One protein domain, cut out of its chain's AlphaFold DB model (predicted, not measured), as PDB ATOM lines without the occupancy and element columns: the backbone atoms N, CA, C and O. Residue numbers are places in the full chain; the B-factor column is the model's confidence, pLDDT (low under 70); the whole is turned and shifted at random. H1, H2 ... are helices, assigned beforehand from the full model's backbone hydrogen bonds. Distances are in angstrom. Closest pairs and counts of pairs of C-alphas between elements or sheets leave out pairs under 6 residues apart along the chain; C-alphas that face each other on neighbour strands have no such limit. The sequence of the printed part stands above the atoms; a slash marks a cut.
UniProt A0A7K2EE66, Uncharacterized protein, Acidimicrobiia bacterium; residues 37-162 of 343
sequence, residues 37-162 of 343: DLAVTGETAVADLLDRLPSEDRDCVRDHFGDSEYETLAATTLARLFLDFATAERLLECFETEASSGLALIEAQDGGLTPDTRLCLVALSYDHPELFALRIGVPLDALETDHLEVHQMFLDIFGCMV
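What this domain is: This is residues 37 to 162 of the 343 residues of an uncharacterized protein of Acidimicrobiia bacterium (UniProt A0A7K2EE66). H6 runs through the middle, between a loosely joined cluster of H1 to H5 at one end and a group of H7, H8 and H9 at the other. H7 and H9 run side by side in opposite directions, and H3 and H9 mark the two ends of the longest axis. The printed part has 126 residues with nine named helices, H1 to H9 in order, and no named strand: the class is all helix. It is compact, with a radius of gyration of the C-alphas of 14.2 A, and spans 41 by 32 by 24 A.

Where its parts are: H1 is residues 46 to 50, from C-alpha 46 at (57.514, 43.178, 144.650). H2, 55 to 65, is 15.4 A long; H3 is 67 to 74, H4 78 to 81 and H5 85 to 92. H6, 98 to 110, measures 18.3 A, and H7, 115 to 127, 18.8 A. H8 is 130 to 135; H9, 147 to 160, measures 19.9 A and ends at C-alpha 160 (61.671, 45.622, 169.465).

How they stand to each other: The hub, H6, forms a helical hairpin with H7, at a steep tilt of 42 degrees; their closest C-alphas, Ala 99 and Ser 125, are 5.0 A apart. H6 touches H8 at a shallow 27 degrees, Gly 102 to Phe 132 at 5.2 A, and with residues 105 to 109 alone touches H4, Ala 79 to Ala 108 at 5.8 A. H9 touches H7 with residues 156 to 160 alone, Thr 117 to Cys 160 at 5.2 A, opposite ways at a shallow 24 degrees. H1 touches H3, Ala 47 to Ala 74 at 4.3 A; H2 and H5 only just touch, with 3 pairs of C-alphas within 8 A, the closest Val 61 and Leu 91 at 6.2 A. Every O i to N i+4 pair is within hydrogen-bond range in H1, H2, H3, H5, H7, H8 and H9, and 8 of 9 in H6; H4 is too short for one.

The domain as a whole: The farthest C-alphas, Ser 68 and Leu 148, are 41.3 A apart. The printed part has no cut; the link from H8 to H9 is long, with 11 residues. Mean pLDDT of the printed part is 70.0; 62 residues are under 70, among them 96 to 112 and 129 to 158.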
ATOM      1  N   ASP A  37      63.397  34.012 155.368       60.94
ATOM      2  CA  ASP A  37      64.641  33.950 154.596       60.94
ATOM      3  C   ASP A  37      64.763  35.055 153.527       60.94
ATOM      4  O   ASP A  37      65.768  35.116 152.808       60.94
ATOM      5  N   LEU A  38      63.747  35.906 153.360       63.28
ATOM      6  CA  LEU A  38      63.800  37.028 152.427       63.28
ATOM      7  C   LEU A  38      64.490  38.214 153.110       63.28
ATOM      8  O   LEU A  38      63.938  38.836 154.006       63.28
ATOM      9  N   ALA A  39      65.710  38.543 152.680       64.00
ATOM     10  CA  ALA A  39      66.367  39.779 153.097       64.00
ATOM     11  C   ALA A  39      65.771  40.954 152.311       64.00
ATOM     12  O   ALA A  39      66.046  41.098 151.115       64.00
ATOM     13  N   VAL A  40      64.953  41.782 152.963       64.12
ATOM     14  CA  VAL A  40      64.299  42.903 152.292       64.12
ATOM     15  C   VAL A  40      65.179  44.153 152.348       64.12
ATOM     16  O   VAL A  40      65.706  44.550 153.385       64.12
ATOM     17  N   THR A  41      65.353  44.786 151.193       64.31
ATOM     18  CA  THR A  41      66.114  46.024 151.007       64.31
ATOM     19  C   THR A  41      65.296  47.012 150.177       64.31
ATOM     20  O   THR A  41      64.273  46.661 149.589       64.31
ATOM     21  N   GLY A  42      65.775  48.253 150.050       59.06
ATOM     22  CA  GLY A  42      65.136  49.250 149.183       59.06
ATOM     23  C   GLY A  42      65.102  48.883 147.688       59.06
ATOM     24  O   GLY A  42      64.369  49.516 146.927       59.06
ATOM     25  N   GLU A  43      65.876  47.877 147.267       71.62
ATOM     26  CA  GLU A  43      65.938  47.382 145.885       71.62
ATOM     27  C   GLU A  43      65.118  46.104 145.665       71.62
ATOM     28  O   GLU A  43      64.955  45.687 144.521       71.62
ATOM     29  N   THR A  44      64.591  45.491 146.729       75.12
ATOM     30  CA  THR A  44      63.804  44.257 146.630       75.12
ATOM     31  C   THR A  44      62.561  44.502 145.780       75.12
ATOM     32  O   THR A  44      61.808  45.452 146.027       75.12
ATOM     33  N   ALA A  45      62.361  43.672 144.757       83.38
ATOM     34  CA  ALA A  45      61.216  43.772 143.868       83.38
ATOM     35  C   ALA A  45      59.961  43.236 144.564       83.38
ATOM     36  O   ALA A  45      60.029  42.339 145.403       83.38
ATOM     37  N   VAL A  46      58.789  43.741 144.186       83.06
ATOM     38  CA  VAL A  46      57.514  43.178 144.650       83.06
ATOM     39  C   VAL A  46      57.380  41.725 144.190       83.06
ATOM     40  O   VAL A  46      56.855  40.905 144.933       83.06
ATOM     41  N   ALA A  47      57.928  41.370 143.020       85.94
ATOM     42  CA  ALA A  47      58.011  39.981 142.567       85.94
ATOM     43  C   ALA A  47      58.684  39.048 143.592       85.94
ATOM     44  O   ALA A  47      58.193  37.944 143.807       85.94
ATOM     45  N   ASP A  48      59.746  39.505 144.271       82.88
ATOM     46  CA  ASP A  48      60.459  38.699 145.271       82.88
ATOM     47  C   ASP A  48      59.571  38.382 146.485       82.88
ATOM     48  O   ASP A  48      59.698  37.312 147.078       82.88
ATOM     49  N   LEU A  49      58.666  39.302 146.845       78.44
ATOM     50  CA  LEU A  49      57.645  39.076 147.868       78.44
ATOM     51  C   LEU A  49      56.575  38.111 147.349       78.44
ATOM     52  O   LEU A  49      56.298  37.108 148.000       78.44
ATOM     53  N   LEU A  50      56.010  38.384 146.168       83.25
ATOM     54  CA  LEU A  50      54.930  37.586 145.577       83.25
ATOM     55  C   LEU A  50      55.335  36.119 145.384       83.25
ATOM     56  O   LEU A  50      54.540  35.220 145.645       83.25
ATOM     57  N   ASP A  51      56.579  35.848 144.994       83.12
ATOM     58  CA  ASP A  51      57.083  34.484 144.803       83.12
ATOM     59  C   ASP A  51      57.175  33.667 146.101       83.12
ATOM     60  O   ASP A  51      57.242  32.435 146.055       83.12
ATOM     61  N   ARG A  52      57.152  34.341 147.256       76.25
ATOM     62  CA  ARG A  52      57.167  33.742 148.596       76.25
ATOM     63  C   ARG A  52      55.775  33.594 149.205       76.25
ATOM     64  O   ARG A  52      55.657  33.026 150.287       76.25
ATOM     65  N   LEU A  53      54.738  34.065 148.519       75.44
ATOM     66  CA  LEU A  53      53.365  33.924 148.977       75.44
ATOM     67  C   LEU A  53      52.749  32.589 148.532       75.44
ATOM     68  O   LEU A  53      53.115  32.043 147.475       75.44
ATOM     69  N   PRO A  54      51.767  32.077 149.297       78.31
ATOM     70  CA  PRO A  54      50.859  31.042 148.821       78.31
ATOM     71  C   PRO A  54      50.294  31.388 147.436       78.31
ATOM     72  O   PRO A  54      50.159  32.555 147.064       78.31
ATOM     73  N   SER A  55      49.982  30.368 146.635       82.06
ATOM     74  CA  SER A  55      49.373  30.580 145.314       82.06
ATOM     75  C   SER A  55      48.052  31.345 145.408       82.06
ATOM     76  O   SER A  55      47.794  32.184 144.559       82.06
ATOM     77  N   GLU A  56      47.275  31.106 146.467       84.06
ATOM     78  CA  GLU A  56      45.981  31.748 146.728       84.06
ATOM     79  C   GLU A  56      46.117  33.277 146.857       84.06
ATOM     80  O   GLU A  56      45.434  34.013 146.145       84.06
ATOM     81  N   ASP A  57      47.076  33.754 147.655       82.50
ATOM     82  CA  ASP A  57      47.383  35.183 147.797       82.50
ATOM     83  C   ASP A  57      47.869  35.786 146.473       82.50
ATOM     84  O   ASP A  57      47.416  36.849 146.054       82.50
ATOM     85  N   ARG A  58      48.772  35.100 145.758       86.00
ATOM     86  CA  ARG A  58      49.282  35.574 144.455       86.00
ATOM     87  C   ARG A  58      48.182  35.709 143.412       86.00
ATOM     88  O   ARG A  58      48.187  36.674 142.646       86.00
ATOM     89  N   ASP A  59      47.280  34.738 143.373       89.44
ATOM     90  CA  ASP A  59      46.148  34.728 142.457       89.44
ATOM     91  C   ASP A  59      45.161  35.838 142.832       89.44
ATOM     92  O   ASP A  59      44.736  36.574 141.944       89.44
ATOM     93  N   CYS A  60      44.910  36.074 144.129       89.50
ATOM     94  CA  CYS A  60      44.154  37.244 144.584       89.50
ATOM     95  C   CYS A  60      44.786  38.554 144.097       89.50
ATOM     96  O   CYS A  60      44.089  39.393 143.526       89.50
ATOM     97  N   VAL A  61      46.105  38.731 144.258       88.62
ATOM     98  CA  VAL A  61      46.797  39.945 143.792       88.62
ATOM     99  C   VAL A  61      46.657  40.087 142.275       88.62
ATOM    100  O   VAL A  61      46.354  41.169 141.769       88.62
ATOM    101  N   ARG A  62      46.837  39.003 141.515       92.69
ATOM    102  CA  ARG A  62      46.653  39.035 140.060       92.69
ATOM    103  C   ARG A  62      45.219  39.391 139.670       92.69
ATOM    104  O   ARG A  62      45.047  40.185 138.748       92.69
ATOM    105  N   ASP A  63      44.219  38.889 140.383       92.94
ATOM    106  CA  ASP A  63      42.808  39.190 140.135       92.94
ATOM    107  C   ASP A  63      42.442  40.636 140.511       92.94
ATOM    108  O   ASP A  63      41.718  41.298 139.763       92.94
ATOM    109  N   HIS A  64      42.972  41.158 141.624       89.69
ATOM    110  CA  HIS A  64      42.713  42.528 142.076       89.69
ATOM    111  C   HIS A  64      43.264  43.564 141.098       89.69
ATOM    112  O   HIS A  64      42.577  44.543 140.810       89.69
ATOM    113  N   PHE A  65      44.482  43.375 140.588       90.31
ATOM    114  CA  PHE A  65      45.160  44.345 139.718       90.31
ATOM    115  C   PHE A  65      44.939  44.062 138.219       90.31
ATOM    116  O   PHE A  65      44.966  44.967 137.385       90.31
ATOM    117  N   GLY A  66      44.657  42.814 137.850       93.56
ATOM    118  CA  GLY A  66      44.644  42.362 136.462       93.56
ATOM    119  C   GLY A  66      46.056  42.224 135.880       93.56
ATOM    120  O   GLY A  66      47.007  42.856 136.335       93.56
ATOM    121  N   ASP A  67      46.200  41.410 134.830       92.25
ATOM    122  CA  ASP A  67      47.509  40.967 134.316       92.25
ATOM    123  C   ASP A  67      48.502  42.111 134.032       92.25
ATOM    124  O   ASP A  67      49.674  42.033 134.397       92.25
ATOM    125  N   SER A  68      48.037  43.201 133.412       90.38
ATOM    126  CA  SER A  68      48.907  44.322 133.026       90.38
ATOM    127  C   SER A  68      49.399  45.148 134.220       90.38
ATOM    128  O   SER A  68      50.542  45.614 134.208       90.38
ATOM    129  N   GLU A  69      48.550  45.389 135.222       89.12
ATOM    130  CA  GLU A  69      48.965  46.116 136.429       89.12
ATOM    131  C   GLU A  69      49.773  45.193 137.340       89.12
ATOM    132  O   GLU A  69      50.750  45.649 137.918       89.12
ATOM    133  N   TYR A  70      49.460  43.893 137.379       90.94
ATOM    134  CA  TYR A  70      50.239  42.882 138.093       90.94
ATOM    135  C   TYR A  70      51.692  42.815 137.601       90.94
ATOM    136  O   TYR A  70      52.615  42.818 138.410       90.94
ATOM    137  N   GLU A  71      51.931  42.802 136.285       91.88
ATOM    138  CA  GLU A  71      53.299  42.824 135.741       91.88
ATOM    139  C   GLU A  71      54.047  44.115 136.108       91.88
ATOM    140  O   GLU A  71      55.235  44.083 136.441       91.88
ATOM    141  N   THR A  72      53.346  45.251 136.096       89.56
ATOM    142  CA  THR A  72      53.914  46.552 136.486       89.56
ATOM    143  C   THR A  72      54.241  46.588 137.981       89.56
ATOM    144  O   THR A  72      55.311  47.053 138.383       89.56
ATOM    145  N   LEU A  73      53.334  46.061 138.799       87.56
ATOM    146  CA  LEU A  73      53.466  45.913 140.239       87.56
ATOM    147  C   LEU A  73      54.664  45.024 140.574       87.56
ATOM    148  O   LEU A  73      55.556  45.466 141.291       87.56
ATOM    149  N   ALA A  74      54.742  43.828 139.990       89.25
ATOM    150  CA  ALA A  74      55.823  42.870 140.203       89.25
ATOM    151  C   ALA A  74      57.208  43.443 139.843       89.25
ATOM    152  O   ALA A  74      58.192  43.155 140.525       89.25
ATOM    153  N   ALA A  75      57.285  44.288 138.809       87.56
ATOM    154  CA  ALA A  75      58.512  44.971 138.395       87.56
ATOM    155  C   ALA A  75      58.878  46.195 139.261       87.56
ATOM    156  O   ALA A  75      59.972  46.747 139.118       87.56
ATOM    157  N   THR A  76      57.979  46.645 140.135       85.25
ATOM    158  CA  THR A  76      58.221  47.763 141.053       85.25
ATOM    159  C   THR A  76      59.017  47.278 142.268       85.25
ATOM    160  O   THR A  76      58.954  46.108 142.638       85.25
ATOM    161  N   THR A  77      59.795  48.156 142.904       81.56
ATOM    162  CA  THR A  77      60.447  47.830 144.182       81.56
ATOM    163  C   THR A  77      59.460  47.973 145.334       81.56
ATOM    164  O   THR A  77      58.616  48.869 145.307       81.56
ATOM    165  N   LEU A  78      59.582  47.152 146.380       71.69
ATOM    166  CA  LEU A  78      58.749  47.262 147.585       71.69
ATOM    167  C   LEU A  78      58.782  48.694 148.138       71.69
ATOM    168  O   LEU A  78      57.740  49.304 148.356       71.69
ATOM    169  N   ALA A  79      59.971  49.296 148.236       64.69
ATOM    170  CA  ALA A  79      60.120  50.674 148.700       64.69
ATOM    171  C   ALA A  79      59.317  51.702 147.881       64.69
ATOM    172  O   ALA A  79      58.888  52.708 148.438       64.69
ATOM    173  N   ARG A  80      59.116  51.473 146.575       68.62
ATOM    174  CA  ARG A  80      58.367  52.378 145.689       68.62
ATOM    175  C   ARG A  80      56.873  52.071 145.666       68.62
ATOM    176  O   ARG A  80      56.084  53.010 145.625       68.62
ATOM    177  N   LEU A  81      56.499  50.793 145.709       71.81
ATOM    178  CA  LEU A  81      55.113  50.342 145.813       71.81
ATOM    179  C   LEU A  81      54.408  51.042 146.976       71.81
ATOM    180  O   LEU A  81      53.347  51.632 146.808       71.81
ATOM    181  N   PHE A  82      55.047  51.049 148.141       60.97
ATOM    182  CA  PHE A  82      54.453  51.593 149.356       60.97
ATOM    183  C   PHE A  82      54.493  53.127 149.452       60.97
ATOM    184  O   PHE A  82      54.030  53.690 150.439       60.97
ATOM    185  N   LEU A  83      54.990  53.830 148.426       58.09
ATOM    186  CA  LEU A  83      54.753  55.273 148.271       58.09
ATOM    187  C   LEU A  83      53.352  55.558 147.709       58.09
ATOM    188  O   LEU A  83      52.808  56.650 147.920       58.09
ATOM    189  N   ASP A  84      52.769  54.580 147.015       64.94
ATOM    190  CA  ASP A  84      51.431  54.618 146.445       64.94
ATOM    191  C   ASP A  84      50.449  53.830 147.327       64.94
ATOM    192  O   ASP A  84      50.251  52.627 147.164       64.94
ATOM    193  N   PHE A  85      49.845  54.527 148.293       60.53
ATOM    194  CA  PHE A  85      49.015  53.911 149.336       60.53
ATOM    195  C   PHE A  85      47.808  53.164 148.791       60.53
ATOM    196  O   PHE A  85      47.494  52.101 149.304       60.53
ATOM    197  N   ALA A  86      47.174  53.663 147.731       69.12
ATOM    198  CA  ALA A  86      46.025  52.982 147.143       69.12
ATOM    199  C   ALA A  86      46.425  51.627 146.535       69.12
ATOM    200  O   ALA A  86      45.667  50.661 146.581       69.12
ATOM    201  N   THR A  87      47.634  51.549 145.978       75.00
ATOM    202  CA  THR A  87      48.195  50.306 145.438       75.00
ATOM    203  C   THR A  87      48.648  49.377 146.571       75.00
ATOM    204  O   THR A  87      48.412  48.177 146.507       75.00
ATOM    205  N   ALA A  88      49.244  49.912 147.637       70.00
ATOM    206  CA  ALA A  88      49.626  49.133 148.814       70.00
ATOM    207  C   ALA A  88      48.428  48.531 149.568       70.00
ATOM    208  O   ALA A  88      48.457  47.355 149.914       70.00
ATOM    209  N   GLU A  89      47.378  49.317 149.798       70.94
ATOM    210  CA  GLU A  89      46.153  48.901 150.490       70.94
ATOM    211  C   GLU A  89      45.476  47.743 149.750       70.94
ATOM    212  O   GLU A  89      45.266  46.680 150.327       70.94
ATOM    213  N   ARG A  90      45.272  47.886 148.433       76.75
ATOM    214  CA  ARG A  90      44.721  46.821 147.575       76.75
ATOM    215  C   ARG A  90      45.576  45.555 147.542       76.75
ATOM    216  O   ARG A  90      45.052  44.483 147.269       76.75
ATOM    217  N   LEU A  91      46.887  45.672 147.753       77.56
ATOM    218  CA  LEU A  91      47.771  44.515 147.852       77.56
ATOM    219  C   LEU A  91      47.579  43.785 149.189       77.56
ATOM    220  O   LEU A  91      47.541  42.557 149.200       77.56
ATOM    221  N   LEU A  92      47.448  44.524 150.297       73.00
ATOM    222  CA  LEU A  92      47.252  43.939 151.627       73.00
ATOM    223  C   LEU A  92      45.922  43.189 151.759       73.00
ATOM    224  O   LEU A  92      45.886  42.185 152.463       73.00
ATOM    225  N   GLU A  93      44.873  43.603 151.039       77.06
ATOM    226  CA  GLU A  93      43.576  42.898 150.988       77.06
ATOM    227  C   GLU A  93      43.696  41.418 150.577       77.06
ATOM    228  O   GLU A  93      42.804  40.622 150.867       77.06
ATOM    229  N   CYS A  94      44.784  41.052 149.896       78.44
ATOM    230  CA  CYS A  94      45.017  39.713 149.373       78.44
ATOM    231  C   CYS A  94      45.896  38.817 150.245       78.44
ATOM    232  O   CYS A  94      46.125  37.672 149.862       78.44
ATOM    233  N   PHE A  95      46.436  39.307 151.360       74.06
ATOM    234  CA  PHE A  95      47.358  38.526 152.184       74.06
ATOM    235  C   PHE A  95      46.637  37.884 153.367       74.06
ATOM    236  O   PHE A  95      46.053  38.586 154.188       74.06
ATOM    237  N   GLU A  96      46.725  36.555 153.498       63.75
ATOM    238  CA  GLU A  96      46.127  35.841 154.637       63.75
ATOM    239  C   GLU A  96      46.792  36.194 155.980       63.75
ATOM    240  O   GLU A  96      46.148  36.129 157.029       63.75
ATOM    241  N   THR A  97      48.074  36.581 155.968       61.72
ATOM    242  CA  THR A  97      48.817  37.016 157.161       61.72
ATOM    243  C   THR A  97      49.364  38.433 157.002       61.72
ATOM    244  O   THR A  97      50.493  38.643 156.556       61.72
ATOM    245  N   GLU A  98      48.598  39.423 157.463       55.94
ATOM    246  CA  GLU A  98      48.999  40.843 157.534       55.94
ATOM    247  C   GLU A  98      50.389  41.027 158.197       55.94
ATOM    248  O   GLU A  98      51.209  41.823 157.730       55.94
ATOM    249  N   ALA A  99      50.700  40.184 159.197       52.78
ATOM    250  CA  ALA A  99      51.990  40.027 159.894       52.78
ATOM    251  C   ALA A  99      53.223  39.951 158.985       52.78
ATOM    252  O   ALA A  99      54.268  40.549 159.254       52.78
ATOM    253  N   SER A 100      53.105  39.191 157.907       52.78
ATOM    254  CA  SER A 100      54.199  38.795 157.031       52.78
ATOM    255  C   SER A 100      54.598  39.903 156.053       52.78
ATOM    256  O   SER A 100      55.779  40.158 155.806       52.78
ATOM    257  N   SER A 101      53.598  40.601 155.534       53.97
ATOM    258  CA  SER A 101      53.743  41.642 154.515       53.97
ATOM    259  C   SER A 101      54.100  42.988 155.129       53.97
ATOM    260  O   SER A 101      54.855  43.775 154.556       53.97
ATOM    261  N   GLY A 102      53.626  43.218 156.349       56.94
ATOM    262  CA  GLY A 102      54.020  44.357 157.146       56.94
ATOM    263  C   GLY A 102      55.465  44.299 157.660       56.94
ATOM    264  O   GLY A 102      56.119  45.336 157.761       56.94
ATOM    265  N   LEU A 103      56.032  43.109 157.894       57.19
ATOM    266  CA  LEU A 103      57.459  42.978 158.217       57.19
ATOM    267  C   LEU A 103      58.349  43.390 157.038       57.19
ATOM    268  O   LEU A 103      59.304  44.150 157.212       57.19
ATOM    269  N   ALA A 104      58.002  42.942 155.826       55.62
ATOM    270  CA  ALA A 104      58.719  43.313 154.609       55.62
ATOM    271  C   ALA A 104      58.711  44.837 154.385       55.62
ATOM    272  O   ALA A 104      59.696  45.408 153.921       55.62
ATOM    273  N   LEU A 105      57.628  45.516 154.776       57.94
ATOM    274  CA  LEU A 105      57.525  46.971 154.745       57.94
ATOM    275  C   LEU A 105      58.490  47.650 155.726       57.94
ATOM    276  O   LEU A 105      59.220  48.564 155.331       57.94
ATOM    277  N   ILE A 106      58.491  47.213 156.989       59.69
ATOM    278  CA  ILE A 106      59.349  47.802 158.021       59.69
ATOM    279  C   ILE A 106      60.822  47.573 157.656       59.69
ATOM    280  O   ILE A 106      61.613  48.511 157.706       59.69
ATOM    281  N   GLU A 107      61.196  46.382 157.178       62.72
ATOM    282  CA  GLU A 107      62.559  46.106 156.709       62.72
ATOM    283  C   GLU A 107      62.976  46.967 155.506       62.72
ATOM    284  O   GLU A 107      64.075  47.538 155.506       62.72
ATOM    285  N   ALA A 108      62.102  47.091 154.495       56.66
ATOM    286  CA  ALA A 108      62.361  47.890 153.294       56.66
ATOM    287  C   ALA A 108      62.559  49.369 153.626       56.66
ATOM    288  O   ALA A 108      63.378  50.051 153.002       56.66
ATOM    289  N   GLN A 109      61.801  49.869 154.601       55.88
ATOM    290  CA  GLN A 109      61.919  51.237 155.054       55.88
ATOM    291  C   GLN A 109      63.169  51.371 155.921       55.88
ATOM    292  O   GLN A 109      64.042  52.153 155.562       55.88
ATOM    293  N   ASP A 110      63.337  50.609 156.999       60.56
ATOM    294  CA  ASP A 110      64.290  50.866 158.097       60.56
ATOM    295  C   ASP A 110      65.746  50.448 157.858       60.56
ATOM    296  O   ASP A 110      66.619  50.752 158.667       60.56
ATOM    297  N   GLY A 111      66.055  49.954 156.656       56.69
ATOM    298  CA  GLY A 111      67.437  49.770 156.203       56.69
ATOM    299  C   GLY A 111      68.028  48.416 156.580       56.69
ATOM    300  O   GLY A 111      69.245  48.311 156.726       56.69
ATOM    301  N   GLY A 112      67.173  47.396 156.682       64.50
ATOM    302  CA  GLY A 112      67.551  46.044 157.075       64.50
ATOM    303  C   GLY A 112      67.618  45.912 158.593       64.50
ATOM    304  O   GLY A 112      68.567  46.361 159.230       64.50
ATOM    305  N   LEU A 113      66.598  45.278 159.162       71.94
ATOM    306  CA  LEU A 113      66.506  45.018 160.593       71.94
ATOM    307  C   LEU A 113      67.316  43.775 160.986       71.94
ATOM    308  O   LEU A 113      67.440  42.806 160.227       71.94
ATOM    309  N   THR A 114      67.838  43.767 162.206       74.38
ATOM    310  CA  THR A 114      68.480  42.600 162.807       74.38
ATOM    311  C   THR A 114      67.488  41.435 162.913       74.38
ATOM    312  O   THR A 114      66.281  41.651 163.034       74.38
ATOM    313  N   PRO A 115      67.952  40.169 162.872       76.19
ATOM    314  CA  PRO A 115      67.071  39.009 163.034       76.19
ATOM    315  C   PRO A 115      66.194  39.066 164.296       76.19
ATOM    316  O   PRO A 115      65.018  38.725 164.225       76.19
ATOM    317  N   ASP A 116      66.742  39.533 165.419       74.94
ATOM    318  CA  ASP A 116      66.015  39.599 166.692       74.94
ATOM    319  C   ASP A 116      64.893  40.644 166.647       74.94
ATOM    320  O   ASP A 116      63.764  40.365 167.052       74.94
ATOM    321  N   THR A 117      65.166  41.819 166.074       77.19
ATOM    322  CA  THR A 117      64.147  42.854 165.867       77.19
ATOM    323  C   THR A 117      63.071  42.399 164.898       77.19
ATOM    324  O   THR A 117      61.891  42.622 165.157       77.19
ATOM    325  N   ARG A 118      63.443  41.686 163.829       74.31
ATOM    326  CA  ARG A 118      62.475  41.101 162.894       74.31
ATOM    327  C   ARG A 118      61.531  40.135 163.591       74.31
ATOM    328  O   ARG A 118      60.322  40.276 163.472       74.31
ATOM    329  N   LEU A 119      62.071  39.199 164.370       73.38
ATOM    330  CA  LEU A 119      61.262  38.244 165.129       73.38
ATOM    331  C   LEU A 119      60.331  38.944 166.127       73.38
ATOM    332  O   LEU A 119      59.179  38.541 166.268       73.38
ATOM    333  N   CYS A 120      60.807  39.998 166.792       80.62
ATOM    334  CA  CYS A 120      59.986  40.780 167.713       80.62
ATOM    335  C   CYS A 120      58.845  41.511 166.993       80.62
ATOM    336  O   CYS A 120      57.706  41.434 167.436       80.62
ATOM    337  N   LEU A 121      59.119  42.149 165.851       73.81
ATOM    338  CA  LEU A 121      58.098  42.849 165.068       73.81
ATOM    339  C   LEU A 121      57.085  41.899 164.422       73.81
ATOM    340  O   LEU A 121      55.923  42.264 164.302       73.81
ATOM    341  N   VAL A 122      57.498  40.681 164.051       71.50
ATOM    342  CA  VAL A 122      56.571  39.614 163.639       71.50
ATOM    343  C   VAL A 122      55.662  39.198 164.791       71.50
ATOM    344  O   VAL A 122      54.480  38.966 164.587       71.50
ATOM    345  N   ALA A 123      56.190  39.071 166.008       73.56
ATOM    346  CA  ALA A 123      55.350  38.749 167.158       73.56
ATOM    347  C   ALA A 123      54.359  39.887 167.445       73.56
ATOM    348  O   ALA A 123      53.164  39.640 167.568       73.56
ATOM    349  N   LEU A 124      54.858  41.127 167.454       72.75
ATOM    350  CA  LEU A 124      54.059  42.328 167.665       72.75
ATOM    351  C   LEU A 124      52.918  42.434 166.659       72.75
ATOM    352  O   LEU A 124      51.817  42.834 167.002       72.75
ATOM    353  N   SER A 125      53.172  42.058 165.415       68.88
ATOM    354  CA  SER A 125      52.193  42.194 164.359       68.88
ATOM    355  C   SER A 125      51.078  41.167 164.341       68.88
ATOM    356  O   SER A 125      50.010  41.442 163.799       68.88
ATOM    357  N   TYR A 126      51.308  39.994 164.924       69.69
ATOM    358  CA  TYR A 126      50.219  39.067 165.211       69.69
ATOM    359  C   TYR A 126      49.295  39.613 166.301       69.69
ATOM    360  O   TYR A 126      48.094  39.350 166.260       69.69
ATOM    361  N   ASP A 127      49.852  40.364 167.251       71.94
ATOM    362  CA  ASP A 127      49.100  40.974 168.346       71.94
ATOM    363  C   ASP A 127      48.430  42.300 167.926       71.94
ATOM    364  O   ASP A 127      47.414  42.680 168.505       71.94
ATOM    365  N   HIS A 128      48.974  42.965 166.899       70.19
ATOM    366  CA  HIS A 128      48.602  44.307 166.447       70.19
ATOM    367  C   HIS A 128      48.626  44.439 164.910       70.19
ATOM    368  O   HIS A 128      49.545  45.049 164.349       70.19
ATOM    369  N   PRO A 129      47.653  43.869 164.182       65.56
ATOM    370  CA  PRO A 129      47.617  43.940 162.718       65.56
ATOM    371  C   PRO A 129      47.486  45.375 162.168       65.56
ATOM    372  O   PRO A 129      48.001  45.698 161.093       65.56
ATOM    373  N   GLU A 130      46.864  46.280 162.927       63.38
ATOM    374  CA  GLU A 130      46.572  47.666 162.528       63.38
ATOM    375  C   GLU A 130      47.847  48.517 162.413       63.38
ATOM    376  O   GLU A 130      47.910  49.517 161.690       63.38
ATOM    377  N   LEU A 131      48.906  48.070 163.084       59.28
ATOM    378  CA  LEU A 131      50.247  48.636 163.082       59.28
ATOM    379  C   LEU A 131      50.826  48.779 161.671       59.28
ATOM    380  O   LEU A 131      51.518  49.753 161.358       59.28
ATOM    381  N   PHE A 132      50.518  47.838 160.784       61.72
ATOM    382  CA  PHE A 132      51.001  47.903 159.409       61.72
ATOM    383  C   PHE A 132      50.169  48.781 158.523       61.72
ATOM    384  O   PHE A 132      50.737  49.468 157.676       61.72
ATOM    385  N   ALA A 133      48.856  48.779 158.735       58.28
ATOM    386  CA  ALA A 133      47.965  49.683 158.041       58.28
ATOM    387  C   ALA A 133      48.436  51.129 158.276       58.28
ATOM    388  O   ALA A 133      48.666  51.872 157.323       58.28
ATOM    389  N   LEU A 134      48.763  51.488 159.522       56.00
ATOM    390  CA  LEU A 134      49.383  52.778 159.842       56.00
ATOM    391  C   LEU A 134      50.707  53.007 159.116       56.00
ATOM    392  O   LEU A 134      50.959  54.093 158.591       56.00
ATOM    393  N   ARG A 135      51.581  51.996 159.081       56.66
ATOM    394  CA  ARG A 135      52.918  52.147 158.499       56.66
ATOM    395  C   ARG A 135      52.893  52.288 156.976       56.66
ATOM    396  O   ARG A 135      53.752  52.998 156.439       56.66
ATOM    397  N   ILE A 136      51.911  51.686 156.300       49.38
ATOM    398  CA  ILE A 136      51.623  51.921 154.877       49.38
ATOM    399  C   ILE A 136      50.780  53.180 154.638       49.38
ATOM    400  O   ILE A 136      50.385  53.427 153.505       49.38
ATOM    401  N   GLY A 137      50.510  53.989 155.664       47.31
ATOM    402  CA  GLY A 137      49.820  55.266 155.520       47.31
ATOM    403  C   GLY A 137      48.300  55.170 155.400       47.31
ATOM    404  O   GLY A 137      47.695  56.143 154.941       47.31
ATOM    405  N   VAL A 138      47.679  54.055 155.814       54.09
ATOM    406  CA  VAL A 138      46.232  54.030 156.078       54.09
ATOM    407  C   VAL A 138      45.966  55.073 157.160       54.09
ATOM    408  O   VAL A 138      46.621  55.063 158.209       54.09
ATOM    409  N   PRO A 139      45.073  56.035 156.894       52.34
ATOM    410  CA  PRO A 139      44.876  57.130 157.812       52.34
ATOM    411  C   PRO A 139      44.206  56.606 159.087       52.34
ATOM    412  O   PRO A 139      43.371  55.706 159.056       52.34
ATOM    413  N   LEU A 140      44.614  57.168 160.223       53.56
ATOM    414  CA  LEU A 140      44.179  56.753 161.560       53.56
ATOM    415  C   LEU A 140      42.657  56.663 161.727       53.56
ATOM    416  O   LEU A 140      42.181  55.843 162.494       53.56
ATOM    417  N   ASP A 141      41.901  57.510 161.033       57.69
ATOM    418  CA  ASP A 141      40.437  57.542 161.072       57.69
ATOM    419  C   ASP A 141      39.770  56.394 160.299       57.69
ATOM    420  O   ASP A 141      38.586  56.134 160.508       57.69
ATOM    421  N   ALA A 142      40.513  55.710 159.423       54.38
ATOM    422  CA  ALA A 142      40.069  54.491 158.750       54.38
ATOM    423  C   ALA A 142      40.322  53.225 159.586       54.38
ATOM    424  O   ALA A 142      39.780  52.168 159.265       54.38
ATOM    425  N   LEU A 143      41.112  53.326 160.657       58.50
ATOM    426  CA  LEU A 143      41.362  52.232 161.585       58.50
ATOM    427  C   LEU A 143      40.396  52.352 162.759       58.50
ATOM    428  O   LEU A 143      40.280  53.410 163.374       58.50
ATOM    429  N   GLU A 144      39.697  51.271 163.099       65.06
ATOM    430  CA  GLU A 144      38.828  51.215 164.284       65.06
ATOM    431  C   GLU A 144      39.649  51.087 165.591       65.06
ATOM    432  O   GLU A 144      39.259  50.370 166.511       65.06
ATOM    433  N   THR A 145      40.793  51.774 165.680       59.03
ATOM    434  CA  THR A 145      41.789  51.652 166.757       59.03
ATOM    435  C   THR A 145      41.946  52.971 167.507       59.03
ATOM    436  O   THR A 145      41.968  54.047 166.906       59.03
ATOM    437  N   ASP A 146      42.072  52.906 168.835       61.06
ATOM    438  CA  ASP A 146      42.290  54.096 169.662       61.06
ATOM    439  C   ASP A 146      43.706  54.670 169.454       61.06
ATOM    440  O   ASP A 146      44.685  53.943 169.312       61.06
ATOM    441  N   HIS A 147      43.856  55.994 169.482       52.59
ATOM    442  CA  HIS A 147      45.144  56.675 169.307       52.59
ATOM    443  C   HIS A 147      46.166  56.311 170.382       52.59
ATOM    444  O   HIS A 147      47.369  56.283 170.105       52.59
ATOM    445  N   LEU A 148      45.688  56.036 171.598       50.03
ATOM    446  CA  LEU A 148      46.525  55.579 172.701       50.03
ATOM    447  C   LEU A 148      47.089  54.180 172.419       50.03
ATOM    448  O   LEU A 148      48.260  53.914 172.680       50.03
ATOM    449  N   GLU A 149      46.272  53.312 171.824       57.78
ATOM    450  CA  GLU A 149      46.669  51.977 171.381       57.78
ATOM    451  C   GLU A 149      47.667  52.078 170.223       57.78
ATOM    452  O   GLU A 149      48.718  51.450 170.269       57.78
ATOM    453  N   VAL A 150      47.446  52.991 169.270       55.31
ATOM    454  CA  VAL A 150      48.433  53.301 168.223       55.31
ATOM    455  C   VAL A 150      49.762  53.785 168.779       55.31
ATOM    456  O   VAL A 150      50.829  53.410 168.292       55.31
ATOM    457  N   HIS A 151      49.726  54.623 169.802       54.25
ATOM    458  CA  HIS A 151      50.945  55.096 170.424       54.25
ATOM    459  C   HIS A 151      51.697  53.973 171.135       54.25
ATOM    460  O   HIS A 151      52.902  53.833 170.929       54.25
ATOM    461  N   GLN A 152      50.986  53.154 171.911       55.88
ATOM    462  CA  GLN A 152      51.570  51.988 172.560       55.88
ATOM    463  C   GLN A 152      52.194  51.048 171.523       55.88
ATOM    464  O   GLN A 152      53.347  50.661 171.679       55.88
ATOM    465  N   MET A 153      51.512  50.821 170.399       61.78
ATOM    466  CA  MET A 153      52.040  50.064 169.266       61.78
ATOM    467  C   MET A 153      53.356  50.645 168.730       61.78
ATOM    468  O   MET A 153      54.317  49.905 168.530       61.78
ATOM    469  N   PHE A 154      53.462  51.967 168.540       61.25
ATOM    470  CA  PHE A 154      54.731  52.595 168.150       61.25
ATOM    471  C   PHE A 154      55.829  52.394 169.200       61.25
ATOM    472  O   PHE A 154      56.972  52.120 168.833       61.25
ATOM    473  N   LEU A 155      55.510  52.512 170.490       61.34
ATOM    474  CA  LEU A 155      56.471  52.255 171.564       61.34
ATOM    475  C   LEU A 155      56.934  50.800 171.576       61.34
ATOM    476  O   LEU A 155      58.115  50.543 171.805       61.34
ATOM    477  N   ASP A 156      56.044  49.864 171.272       64.44
ATOM    478  CA  ASP A 156      56.366  48.446 171.224       64.44
ATOM    479  C   ASP A 156      57.241  48.108 169.997       64.44
ATOM    480  O   ASP A 156      58.217  47.366 170.133       64.44
ATOM    481  N   ILE A 157      57.015  48.750 168.833       69.62
ATOM    482  CA  ILE A 157      57.945  48.713 167.678       69.62
ATOM    483  C   ILE A 157      59.326  49.209 168.101       69.62
ATOM    484  O   ILE A 157      60.337  48.555 167.839       69.62
ATOM    485  N   PHE A 158      59.378  50.370 168.757       66.44
ATOM    486  CA  PHE A 158      60.623  50.939 169.260       66.44
ATOM    487  C   PHE A 158      61.302  49.992 170.257       66.44
ATOM    488  O   PHE A 158      62.516  49.806 170.194       66.44
ATOM    489  N   GLY A 159      60.535  49.348 171.137       70.19
ATOM    490  CA  GLY A 159      61.015  48.355 172.096       70.19
ATOM    491  C   GLY A 159      61.607  47.103 171.443       70.19
ATOM    492  O   GLY A 159      62.540  46.519 171.994       70.19
ATOM    493  N   CYS A 160      61.123  46.725 170.256       74.44
ATOM    494  CA  CYS A 160      61.671  45.622 169.465       74.44
ATOM    495  C   CYS A 160      63.018  45.940 168.801       74.44
ATOM    496  O   CYS A 160      63.762  45.023 168.440       74.44
ATOM    497  N   MET A 161      63.334  47.216 168.596       74.31
ATOM    498  CA  MET A 161      64.518  47.652 167.857       74.31
ATOM    499  C   MET A 161      65.774  47.684 168.729       74.31
ATOM    500  O   MET A 161      65.737  48.082 169.895       74.31
ATOM    501  N   VAL A 162      66.926  47.338 168.148       70.12
ATOM    502  CA  VAL A 162      68.219  47.612 168.793       70.12
ATOM    503  C   VAL A 162      68.523  49.120 168.746       70.12
ATOM    504  O   VAL A 162      67.996  49.826 167.883       70.12
TER     505      VAL A 162